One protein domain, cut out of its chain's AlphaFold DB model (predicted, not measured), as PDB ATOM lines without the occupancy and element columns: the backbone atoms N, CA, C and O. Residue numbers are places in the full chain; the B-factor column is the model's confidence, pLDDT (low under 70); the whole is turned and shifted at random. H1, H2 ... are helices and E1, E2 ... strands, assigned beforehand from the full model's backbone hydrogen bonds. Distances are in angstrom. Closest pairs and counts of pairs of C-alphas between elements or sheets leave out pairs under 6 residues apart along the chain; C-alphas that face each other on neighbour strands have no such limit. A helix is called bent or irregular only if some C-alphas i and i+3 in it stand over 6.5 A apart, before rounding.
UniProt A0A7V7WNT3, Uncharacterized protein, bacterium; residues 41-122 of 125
ATOM      1  N   LEU A  41     157.203 134.731 126.959       98.25
ATOM      2  CA  LEU A  41     157.875 133.667 127.692       98.25
ATOM      3  C   LEU A  41     158.660 132.784 126.719       98.25
ATOM      4  O   LEU A  41     158.106 132.238 125.765       98.25
ATOM      5  N   PHE A  42     159.947 132.617 126.990       98.38
ATOM      6  CA  PHE A  42     160.832 131.682 126.315       98.38
ATOM      7  C   PHE A  42     161.290 130.605 127.298       98.38
ATOM      8  O   PHE A  42     161.746 130.910 128.402       98.38
ATOM      9  N   LEU A  43     161.189 129.344 126.881       98.44
ATOM     10  CA  LEU A  43     161.570 128.181 127.675       98.44
ATOM     11  C   LEU A  43     162.696 127.421 126.976       98.44
ATOM     12  O   LEU A  43     162.606 127.093 125.793       98.44
ATOM     13  N   ALA A  44     163.732 127.096 127.737       97.31
ATOM     14  CA  ALA A  44     164.755 126.121 127.395       97.31
ATOM     15  C   ALA A  44     164.797 125.039 128.484       97.31
ATOM     16  O   ALA A  44     164.147 125.165 129.517       97.31
ATOM     17  N   LYS A  45     165.581 123.974 128.268       96.62
ATOM     18  CA  LYS A  45     165.614 122.793 129.150       96.62
ATOM     19  C   LYS A  45     165.704 123.133 130.647       96.62
ATOM     20  O   LYS A  45     164.933 122.603 131.439       96.62
ATOM     21  N   ASP A  46     166.636 124.011 131.007       98.31
ATOM     22  CA  ASP A  46     166.922 124.384 132.396       98.31
ATOM     23  C   ASP A  46     166.898 125.915 132.589       98.31
ATOM     24  O   ASP A  46     167.500 126.445 133.520       98.31
ATOM     25  N   ARG A  47     166.229 126.652 131.686       98.44
ATOM     26  CA  ARG A  47     166.121 128.116 131.756       98.44
ATOM     27  C   ARG A  47     164.749 128.607 131.327       98.44
ATOM     28  O   ARG A  47     164.195 128.115 130.347       98.44
ATOM     29  N   ALA A  48     164.265 129.645 131.994       98.69
ATOM     30  CA  ALA A  48     163.117 130.420 131.543       98.69
ATOM     31  C   ALA A  48     163.505 131.888 131.381       98.69
ATOM     32  O   ALA A  48     164.350 132.408 132.109       98.69
ATOM     33  N   THR A  49     162.907 132.566 130.410       98.69
ATOM     34  CA  THR A  49     163.112 133.996 130.178       98.69
ATOM     35  C   THR A  49     161.786 134.657 129.859       98.69
ATOM     36  O   THR A  49     161.093 134.222 128.947       98.69
ATOM     37  N   LEU A  50     161.444 135.714 130.588       98.38
ATOM     38  CA  LEU A  50     160.299 136.567 130.298       98.38
ATOM     39  C   LEU A  50     160.807 137.930 129.839       98.38
ATOM     40  O   LEU A  50     161.514 138.593 130.590       98.38
ATOM     41  N   THR A  51     160.446 138.350 128.631       98.00
ATOM     42  CA  THR A  51     160.728 139.700 128.113       98.00
ATOM     43  C   THR A  51     159.449 140.519 128.078       98.00
ATOM     44  O   THR A  51     158.426 139.994 127.647       98.00
ATOM     45  N   PHE A  52     159.494 141.778 128.499       96.00
ATOM     46  CA  PHE A  52     158.337 142.673 128.606       96.00
ATOM     47  C   PHE A  52     158.785 144.138 128.492       96.00
ATOM     48  O   PHE A  52     159.985 144.407 128.476       96.00
ATOM     49  N   TYR A  53     157.847 145.081 128.396       92.25
ATOM     50  CA  TYR A  53     158.168 146.507 128.283       92.25
ATOM     51  C   TYR A  53     157.949 147.224 129.613       92.25
ATOM     52  O   TYR A  53     156.906 147.055 130.229       92.25
ATOM     53  N   VAL A  54     158.902 148.051 130.035       89.31
ATOM     54  CA  VAL A  54     158.783 148.955 131.190       89.31
ATOM     55  C   VAL A  54     159.271 150.322 130.751       89.31
ATOM     56  O   VAL A  54     160.398 150.432 130.280       89.31
ATOM     57  N   ASP A  55     158.425 151.342 130.868       87.50
ATOM     58  CA  ASP A  55     158.742 152.730 130.497       87.50
ATOM     59  C   ASP A  55     159.335 152.876 129.084       87.50
ATOM     60  O   ASP A  55     160.282 153.617 128.856       87.50
ATOM     61  N   GLN A  56     158.751 152.156 128.117       87.00
ATOM     62  CA  GLN A  56     159.197 152.088 126.712       87.00
ATOM     63  C   GLN A  56     160.548 151.383 126.491       87.00
ATOM     64  O   GLN A  56     161.005 151.275 125.353       87.00
ATOM     65  N   GLU A  57     161.161 150.833 127.537       91.00
ATOM     66  CA  GLU A  57     162.357 149.999 127.447       91.00
ATOM     67  C   GLU A  57     162.005 148.511 127.516       91.00
ATOM     68  O   GLU A  57     161.071 148.100 128.205       91.00
ATOM     69  N   VAL A  58     162.792 147.672 126.838       93.81
ATOM     70  CA  VAL A  58     162.684 146.217 126.988       93.81
ATOM     71  C   VAL A  58     163.373 145.798 128.283       93.81
ATOM     72  O   VAL A  58     164.567 146.024 128.471       93.81
ATOM     73  N   ALA A  59     162.628 145.129 129.155       96.00
ATOM     74  CA  ALA A  59     163.136 144.464 130.342       96.00
ATOM     75  C   ALA A  59     163.055 142.941 130.180       96.00
ATOM     76  O   ALA A  59     162.244 142.409 129.416       96.00
ATOM     77  N   SER A  60     163.895 142.224 130.926       97.75
ATOM     78  CA  SER A  60     163.859 140.767 130.970       97.75
ATOM     79  C   SER A  60     164.053 140.230 132.379       97.75
ATOM     80  O   SER A  60     164.797 140.798 133.183       97.75
ATOM     81  N   ILE A  61     163.401 139.106 132.663       98.62
ATOM     82  CA  ILE A  61     163.698 138.261 133.816       98.62
ATOM     83  C   ILE A  61     164.188 136.918 133.295       98.62
ATOM     84  O   ILE A  61     163.569 136.338 132.403       98.62
ATOM     85  N   HIS A  62     165.284 136.417 133.857       98.56
ATOM     86  CA  HIS A  62     165.808 135.090 133.562       98.56
ATOM     87  C   HIS A  62     165.843 134.258 134.836       98.56
ATOM     88  O   HIS A  62     166.250 134.748 135.886       98.56
ATOM     89  N   TYR A  63     165.473 132.989 134.722       98.81
ATOM     90  CA  TYR A  63     165.729 131.989 135.748       98.81
ATOM     91  C   TYR A  63     166.627 130.899 135.173       98.81
ATOM     92  O   TYR A  63     166.317 130.341 134.116       98.81
ATOM     93  N   ASP A  64     167.738 130.617 135.854       98.62
ATOM     94  CA  ASP A  64     168.628 129.495 135.553       98.62
ATOM     95  C   ASP A  64     168.467 128.432 136.641       98.62
ATOM     96  O   ASP A  64     168.841 128.650 137.792       98.62
ATOM     97  N   LEU A  65     167.905 127.281 136.268       98.44
ATOM     98  CA  LEU A  65     167.604 126.189 137.191       98.44
ATOM     99  C   LEU A  65     168.863 125.506 137.727       98.44
ATOM    100  O   LEU A  65     168.863 125.026 138.855       98.44
ATOM    101  N   ILE A  66     169.926 125.432 136.922       98.31
ATOM    102  CA  ILE A  66     171.172 124.772 137.330       98.31
ATOM    103  C   ILE A  66     171.881 125.611 138.387       98.31
ATOM    104  O   ILE A  66     172.441 125.069 139.337       98.31
ATOM    105  N   ARG A  67     171.855 126.934 138.213       98.12
ATOM    106  CA  ARG A  67     172.445 127.879 139.165       98.12
ATOM    107  C   ARG A  67     171.521 128.212 140.329       98.12
ATOM    108  O   ARG A  67     172.005 128.675 141.354       98.12
ATOM    109  N   ASP A  68     170.221 127.979 140.166       98.19
ATOM    110  CA  ASP A  68     169.170 128.436 141.071       98.19
ATOM    111  C   ASP A  68     169.269 129.950 141.342       98.19
ATOM    112  O   ASP A  68     169.327 130.440 142.477       98.19
ATOM    113  N   GLU A  69     169.350 130.704 140.245       98.38
ATOM    114  CA  GLU A  69     169.539 132.152 140.248       98.38
ATOM    115  C   GLU A  69     168.511 132.853 139.365       98.38
ATOM    116  O   GLU A  69     168.154 132.382 138.281       98.38
ATOM    117  N   ILE A  70     168.073 134.019 139.838       98.69
ATOM    118  CA  ILE A  70     167.159 134.912 139.137       98.69
ATOM    119  C   ILE A  70     167.950 136.144 138.694       98.69
ATOM    120  O   ILE A  70     168.736 136.710 139.457       98.69
ATOM    121  N   PHE A  71     167.732 136.574 137.457       98.62
ATOM    122  CA  PHE A  71     168.345 137.770 136.897       98.62
ATOM    123  C   PHE A  71     167.261 138.730 136.421       98.62
ATOM    124  O   PHE A  71     166.327 138.303 135.747       98.62
ATOM    125  N   TYR A  72     167.408 140.018 136.719       97.88
ATOM    126  CA  TYR A  72     166.535 141.093 136.250       97.88
ATOM    127  C   TYR A  72     167.363 142.076 135.417       97.88
ATOM    128  O   TYR A  72     168.385 142.572 135.886       97.88
ATOM    129  N   ARG A  73     166.965 142.325 134.160       96.25
ATOM    130  CA  ARG A  73     167.720 143.146 133.187       96.25
ATOM    131  C   ARG A  73     169.214 142.762 133.109       96.25
ATOM    132  O   ARG A  73     170.085 143.616 133.010       96.25
ATOM    133  N   GLY A  74     169.517 141.465 133.195       96.75
ATOM    134  CA  GLY A  74     170.887 140.933 133.146       96.75
ATOM    135  C   GLY A  74     171.669 140.953 134.468       96.75
ATOM    136  O   GLY A  74     172.765 140.397 134.519       96.75
ATOM    137  N   HIS A  75     171.118 141.509 135.550       97.75
ATOM    138  CA  HIS A  75     171.763 141.548 136.867       97.75
ATOM    139  C   HIS A  75     171.207 140.468 137.796       97.75
ATOM    140  O   HIS A  75     169.997 140.264 137.848       97.75
ATOM    141  N   ASN A  76     172.076 139.781 138.546       97.94
ATOM    142  CA  ASN A  76     171.643 138.810 139.555       97.94
ATOM    143  C   ASN A  76     170.931 139.546 140.698       97.94
ATOM    144  O   ASN A  76     171.528 140.412 141.341       97.94
ATOM    145  N   VAL A  77     169.676 139.181 140.956       97.50
ATOM    146  CA  VAL A  77     168.816 139.891 141.914       97.50
ATOM    147  C   VAL A  77     169.318 139.795 143.355       97.50
ATOM    148  O   VAL A  77     169.071 140.708 144.131       97.50
ATOM    149  N   LYS A  78     170.088 138.750 143.704       95.88
ATOM    150  CA  LYS A  78     170.709 138.611 145.038       95.88
ATOM    151  C   LYS A  78     171.699 139.739 145.343       95.88
ATOM    152  O   LYS A  78     171.953 140.040 146.501       95.88
ATOM    153  N   ASN A  79     172.261 140.359 144.305       95.50
ATOM    154  CA  ASN A  79     173.265 141.417 144.418       95.50
ATOM    155  C   ASN A  79     172.684 142.802 144.090       95.50
ATOM    156  O   ASN A  79     173.434 143.722 143.764       95.50
ATOM    157  N   MET A  80     171.357 142.944 144.112       94.44
ATOM    158  CA  MET A  80     170.658 144.150 143.687       94.44
ATOM    159  C   MET A  80     169.692 144.633 144.768       94.44
ATOM    160  O   MET A  80     168.950 143.855 145.363       94.44
ATOM    161  N   THR A  81     169.646 145.949 144.979       94.06
ATOM    162  CA  THR A  81     168.541 146.571 145.715       94.06
ATOM    163  C   THR A  81     167.343 146.681 144.785       94.06
ATOM    164  O   THR A  81     167.392 147.393 143.782       94.06
ATOM    165  N   MET A  82     166.277 145.964 145.118       94.88
ATOM    166  CA  MET A  82     165.098 145.832 144.270       94.88
ATOM    167  C   MET A  82     164.010 146.838 144.661       94.88
ATOM    168  O   MET A  82     163.705 147.006 145.844       94.88
ATOM    169  N   THR A  83     163.395 147.483 143.670       94.12
ATOM    170  CA  THR A  83     162.209 148.328 143.868       94.12
ATOM    171  C   THR A  83     160.952 147.473 144.025       94.12
ATOM    172  O   THR A  83     160.913 146.304 143.630       94.12
ATOM    173  N   GLN A  84     159.878 148.062 144.556       91.25
ATOM    174  CA  GLN A  84     158.592 147.370 144.679       91.25
ATOM    175  C   GLN A  84     158.077 146.852 143.325       91.25
ATOM    176  O   GLN A  84     157.563 145.740 143.240       91.25
ATOM    177  N   GLU A  85     158.253 147.620 142.252       91.19
ATOM    178  CA  GLU A  85     157.827 147.245 140.896       91.19
ATOM    179  C   GLU A  85     158.608 146.048 140.350       91.19
ATOM    180  O   GLU A  85     158.051 145.172 139.680       91.19
ATOM    181  N   GLN A  86     159.898 145.965 140.674       94.81
ATOM    182  CA  GLN A  86     160.731 144.832 140.290       94.81
ATOM    183  C   GLN A  86     160.302 143.565 141.041       94.81
ATOM    184  O   GLN A  86     160.173 142.513 140.417       94.81
ATOM    185  N   TRP A  87     159.971 143.660 142.334       95.56
ATOM    186  CA  TRP A  87     159.389 142.538 143.084       95.56
ATOM    187  C   TRP A  87     158.057 142.070 142.508       95.56
ATOM    188  O   TRP A  87     157.836 140.869 142.346       95.56
ATOM    189  N   VAL A  88     157.180 143.007 142.149       93.81
ATOM    190  CA  VAL A  88     155.917 142.688 141.472       93.81
ATOM    191  C   VAL A  88     156.185 141.977 140.145       93.81
ATOM    192  O   VAL A  88     155.539 140.974 139.848       93.81
ATOM    193  N   SER A  89     157.181 142.429 139.381       95.00
ATOM    194  CA  SER A  89     157.580 141.789 138.124       95.00
ATOM    195  C   SER A  89     158.075 140.351 138.337       95.00
ATOM    196  O   SER A  89     157.703 139.458 137.576       95.00
ATOM    197  N   LEU A  90     158.858 140.097 139.395       97.00
ATOM    198  CA  LEU A  90     159.305 138.745 139.750       97.00
ATOM    199  C   LEU A  90     158.132 137.833 140.133       97.00
ATOM    200  O   LEU A  90     158.075 136.686 139.683       97.00
ATOM    201  N   ARG A  91     157.164 138.329 140.913       96.38
ATOM    202  CA  ARG A  91     155.943 137.565 141.222       96.38
ATOM    203  C   ARG A  91     155.146 137.263 139.952       96.38
ATOM    204  O   ARG A  91     154.760 136.117 139.734       96.38
ATOM    205  N   LYS A  92     154.989 138.257 139.072       95.69
ATOM    206  CA  LYS A  92     154.284 138.099 137.795       95.69
ATOM    207  C   LYS A  92     154.940 137.043 136.913       95.69
ATOM    208  O   LYS A  92     154.240 136.251 136.291       95.69
ATOM    209  N   PHE A  93     156.270 136.967 136.898       97.81
ATOM    210  CA  PHE A  93     156.967 135.914 136.164       97.81
ATOM    211  C   PHE A  93     156.583 134.505 136.645       97.81
ATOM    212  O   PHE A  93     156.384 133.623 135.810       97.81
ATOM    213  N   SER A  94     156.362 134.304 137.950       97.88
ATOM    214  CA  SER A  94     155.839 133.029 138.468       97.88
ATOM    215  C   SER A  94     154.480 132.683 137.857       97.88
ATOM    216  O   SER A  94     154.249 131.535 137.490       97.88
ATOM    217  N   GLU A  95     153.593 133.669 137.706       96.94
ATOM    218  CA  GLU A  95     152.271 133.468 137.100       96.94
ATOM    219  C   GLU A  95     152.371 133.075 135.621       96.94
ATOM    220  O   GLU A  95     151.609 132.222 135.171       96.94
ATOM    221  N   TYR A  96     153.313 133.653 134.866       97.25
ATOM    222  CA  TYR A  96     153.562 133.258 133.472       97.25
ATOM    223  C   TYR A  96     154.069 131.817 133.370       97.25
ATOM    224  O   TYR A  96     153.632 131.077 132.491       97.25
ATOM    225  N   LEU A  97     154.956 131.396 134.277       98.25
ATOM    226  CA  LEU A  97     155.426 130.010 134.326       98.25
ATOM    227  C   LEU A  97     154.297 129.042 134.706       98.25
ATOM    228  O   LEU A  97     154.216 127.955 134.147       98.25
ATOM    229  N   ALA A  98     153.402 129.442 135.612       98.19
ATOM    230  CA  ALA A  98     152.261 128.627 136.028       98.19
ATOM    231  C   ALA A  98     151.242 128.372 134.901       98.19
ATOM    232  O   ALA A  98     150.514 127.384 134.948       98.19
ATOM    233  N   GLN A  99     151.177 129.259 133.904       97.62
ATOM    234  CA  GLN A  99     150.243 129.159 132.779       97.62
ATOM    235  C   GLN A  99     150.726 128.230 131.656       97.62
ATOM    236  O   GLN A  99     149.913 127.812 130.833       97.62
ATOM    237  N   ASP A 100     152.020 127.896 131.602       97.31
ATOM    238  CA  ASP A 100     152.585 126.997 130.592       97.31
ATOM    239  C   ASP A 100     152.918 125.630 131.216       97.31
ATOM    240  O   ASP A 100     153.889 125.524 131.970       97.31
ATOM    241  N   PRO A 101     152.188 124.548 130.882       97.50
ATOM    242  CA  PRO A 101     152.456 123.217 131.429       97.50
ATOM    243  C   PRO A 101     153.889 122.725 131.192       97.50
ATOM    244  O   PRO A 101     154.436 121.975 131.996       97.50
ATOM    245  N   ARG A 102     154.547 123.172 130.113       97.62
ATOM    246  CA  ARG A 102     155.939 122.797 129.806       97.62
ATOM    247  C   ARG A 102     156.931 123.398 130.801       97.62
ATOM    248  O   ARG A 102     158.061 122.923 130.896       97.62
ATOM    249  N   ALA A 103     156.525 124.443 131.520       98.12
ATOM    250  CA  ALA A 103     157.336 125.136 132.504       98.12
ATOM    251  C   ALA A 103     157.150 124.603 133.932       98.12
ATOM    252  O   ALA A 103     157.793 125.140 134.824       98.12
ATOM    253  N   GLU A 104     156.348 123.561 134.185       98.19
ATOM    254  CA  GLU A 104     156.017 123.091 135.545       98.19
ATOM    255  C   GLU A 104     157.252 122.910 136.449       98.19
ATOM    256  O   GLU A 104     157.326 123.474 137.543       98.19
ATOM    257  N   ARG A 105     158.275 122.197 135.960       98.25
ATOM    258  CA  ARG A 105     159.538 121.996 136.692       98.25
ATOM    259  C   ARG A 105     160.245 123.320 137.004       98.25
ATOM    260  O   ARG A 105     160.755 123.496 138.107       98.25
ATOM    261  N   LEU A 106     160.288 124.235 136.033       98.62
ATOM    262  CA  LEU A 106     160.909 125.553 136.187       98.62
ATOM    263  C   LEU A 106     160.097 126.437 137.135       98.62
ATOM    264  O   LEU A 106     160.689 127.128 137.951       98.62
ATOM    265  N   HIS A 107     158.767 126.378 137.072       98.62
ATOM    266  CA  HIS A 107     157.856 127.121 137.933       98.62
ATOM    267  C   HIS A 107     158.058 126.753 139.404       98.62
ATOM    268  O   HIS A 107     158.262 127.642 140.224       98.62
ATOM    269  N   LEU A 108     158.049 125.459 139.738       98.44
ATOM    270  CA  LEU A 108     158.217 125.003 141.120       98.44
ATOM    271  C   LEU A 108     159.566 125.438 141.702       98.44
ATOM    272  O   LEU A 108     159.631 125.943 142.823       98.44
ATOM    273  N   ALA A 109     160.637 125.275 140.924       98.56
ATOM    274  CA  ALA A 109     161.977 125.651 141.349       98.56
ATOM    275  C   ALA A 109     162.142 127.176 141.458       98.56
ATOM    276  O   ALA A 109     162.642 127.668 142.471       98.56
ATOM    277  N   TYR A 110     161.633 127.927 140.477       98.62
ATOM    278  CA  TYR A 110     161.604 129.388 140.498       98.62
ATOM    279  C   TYR A 110     160.850 129.916 141.715       98.62
ATOM    280  O   TYR A 110     161.357 130.798 142.403       98.62
ATOM    281  N   ARG A 111     159.670 129.359 142.021       98.38
ATOM    282  CA  ARG A 111     158.861 129.786 143.166       98.38
ATOM    283  C   ARG A 111     159.620 129.592 144.473       98.38
ATOM    284  O   ARG A 111     159.723 130.528 145.252       98.38
ATOM    285  N   ALA A 112     160.237 128.426 144.665       98.31
ATOM    286  CA  ALA A 112     161.057 128.166 145.845       98.31
ATOM    287  C   ALA A 112     162.275 129.111 145.932       98.31
ATOM    288  O   ALA A 112     162.635 129.557 147.021       98.31
ATOM    289  N   CYS A 113     162.917 129.419 144.800       98.38
ATOM    290  CA  CYS A 113     164.017 130.385 144.725       98.38
ATOM    291  C   CYS A 113     163.559 131.799 145.115       98.38
ATOM    292  O   CYS A 113     164.202 132.456 145.933       98.38
ATOM    293  N   LEU A 114     162.418 132.237 144.578       98.00
ATOM    294  CA  LEU A 114     161.824 133.540 144.852       98.00
ATOM    295  C   LEU A 114     161.383 133.671 146.317       98.00
ATOM    296  O   LEU A 114     161.677 134.685 146.936       98.00
ATOM    297  N   GLU A 115     160.750 132.648 146.894       97.31
ATOM    298  CA  GLU A 115     160.344 132.622 148.308       97.31
ATOM    299  C   GLU A 115     161.552 132.783 149.251       97.31
ATOM    300  O   GLU A 115     161.505 133.581 150.193       97.31
ATOM    301  N   ARG A 116     162.665 132.082 148.971       97.19
ATOM    302  CA  ARG A 116     163.925 132.244 149.723       97.19
ATOM    303  C   ARG A 116     164.458 133.664 149.608       97.19
ATOM    304  O   ARG A 116     164.687 134.313 150.621       97.19
ATOM    305  N   LEU A 117     164.579 134.157 148.378       96.50
ATOM    306  CA  LEU A 117     165.062 135.504 148.101       96.50
ATOM    307  C   LEU A 117     164.218 136.563 148.828       96.50
ATOM    308  O   LEU A 117     164.747 137.494 149.419       96.50
ATOM    309  N   MET A 118     162.899 136.427 148.821       95.00
ATOM    310  CA  MET A 118     162.013 137.375 149.488       95.00
ATOM    311  C   MET A 118     162.156 137.334 151.006       95.00
ATOM    312  O   MET A 118     162.208 138.390 151.635       95.00
ATOM    313  N   THR A 119     162.297 136.138 151.578       95.38
ATOM    314  CA  THR A 119     162.557 135.956 153.012       95.38
ATOM    315  C   THR A 119     163.874 136.617 153.423       95.38
ATOM    316  O   THR A 119     163.897 137.357 154.406       95.38
ATOM    317  N   ASP A 120     164.941 136.433 152.639       93.44
ATOM    318  CA  ASP A 120     166.256 137.043 152.887       93.44
ATOM    319  C   ASP A 120     166.197 138.584 152.864       93.44
ATOM    320  O   ASP A 120     166.949 139.256 153.569       93.44
ATOM    321  N   HIS A 121     165.262 139.148 152.096       91.06
ATOM    322  CA  HIS A 121     165.003 140.586 152.008       91.06
ATOM    323  C   HIS A 121     163.887 141.082 152.953       91.06
ATOM    324  O   HIS A 121     163.487 142.245 152.870       91.06
ATOM    325  N   GLY A 122     163.378 140.234 153.857       91.75
ATOM    326  CA  GLY A 122     162.345 140.598 154.832       91.75
ATOM    327  C   GLY A 122     160.963 140.878 154.227       91.75
ATOM    328  O   GLY A 122     160.148 141.568 154.841       91.75
TER     329      GLY A 122
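What this domain is: This is residues 41 to 122 of the 125 residues of an uncharacterized protein of bacterium (UniProt A0A7V7WNT3). Four antiparallel strands, E1 to E4, form one twisted sheet, and a hairpin of two helices, H1 and H2, packs on one of its faces, while the other face has no named helix over it. The printed part thus has two layers, helices on one face of a sheet. It has 82 residues with four named strands followed by two named helices, in the order E1 E2 E3 E4 H1 H2; the sheet's order is also E1 E2 E3 E4, and the class is mixed, helices and strands. The whole is compact and rounded, with a radius of gyration of the C-alphas of 11.8 A and spans of 31 by 30 by 19 A.

Where its parts are: E1, residues 41 to 44, begins with C-alpha 41 at (157.875, 133.667, 127.692) and is 10.2 A long. E2, residues 47 to 54, measures 22.1 A and E3, residues 57 to 64, 22.9 A. E4, residues 69 to 72, measures 10.2 A. H1, residues 84 to 99, begins with C-alpha 84 at (158.592, 147.370, 144.679) and measures 23.3 A. H2, residues 101 to 120, measures 29.0 A and ends with C-alpha 120 at (166.256, 137.043, 152.887). H2 is irregular, with C-alphas 102 and 105 7.8 A apart, and has a kink of 35 degrees near residue 108.

How they stand to each other: The strands form a meander, each the antiparallel neighbour of the one before, and each successive two are a hairpin. Within hydrogen-bond range are N 42 and O 49 of E1 and E2, 2.8 A, N 50 and O 61 of E2 and E3, 2.9 A, and N 71 and O 62 of E4 and E3, 2.8 A. The edge strands E1 and E4 are apart. Residues 71 to 72 of E4 also pair, antiparallel, with residues 75 to 76. H1 is on the sheet at a height of 9.5 A, slantwise to the strands, at 50 degrees to E2 on the local plane; its closest C-alphas to E2 are those of Phe 93 and Leu 50, 6.8 A. H2 is on the same face at a height of 9.3 A, across the strands, at 78 degrees to E1 on the local plane; its closest C-alphas to E3 are those of Tyr 110 and Tyr 63, 6.8 A. H1 and H2 touch, the C-alphas of Leu 97 and His 107 closest at 5.2 A, and form a helical hairpin with a shallow tilt of 27 degrees, opposite ways. Every O i to N i+4 pair of H1 is within hydrogen-bond range, and 14 of 16 in H2.

The domain as a whole: The two C-alphas farthest apart, those of Thr 81 and Pro 101, are 31.8 A apart. The link from E4 to H1, 11 residues, is long; the other links are tight. The printed part has no cut, its mean pLDDT is 96.5, and no printed residue is under 70.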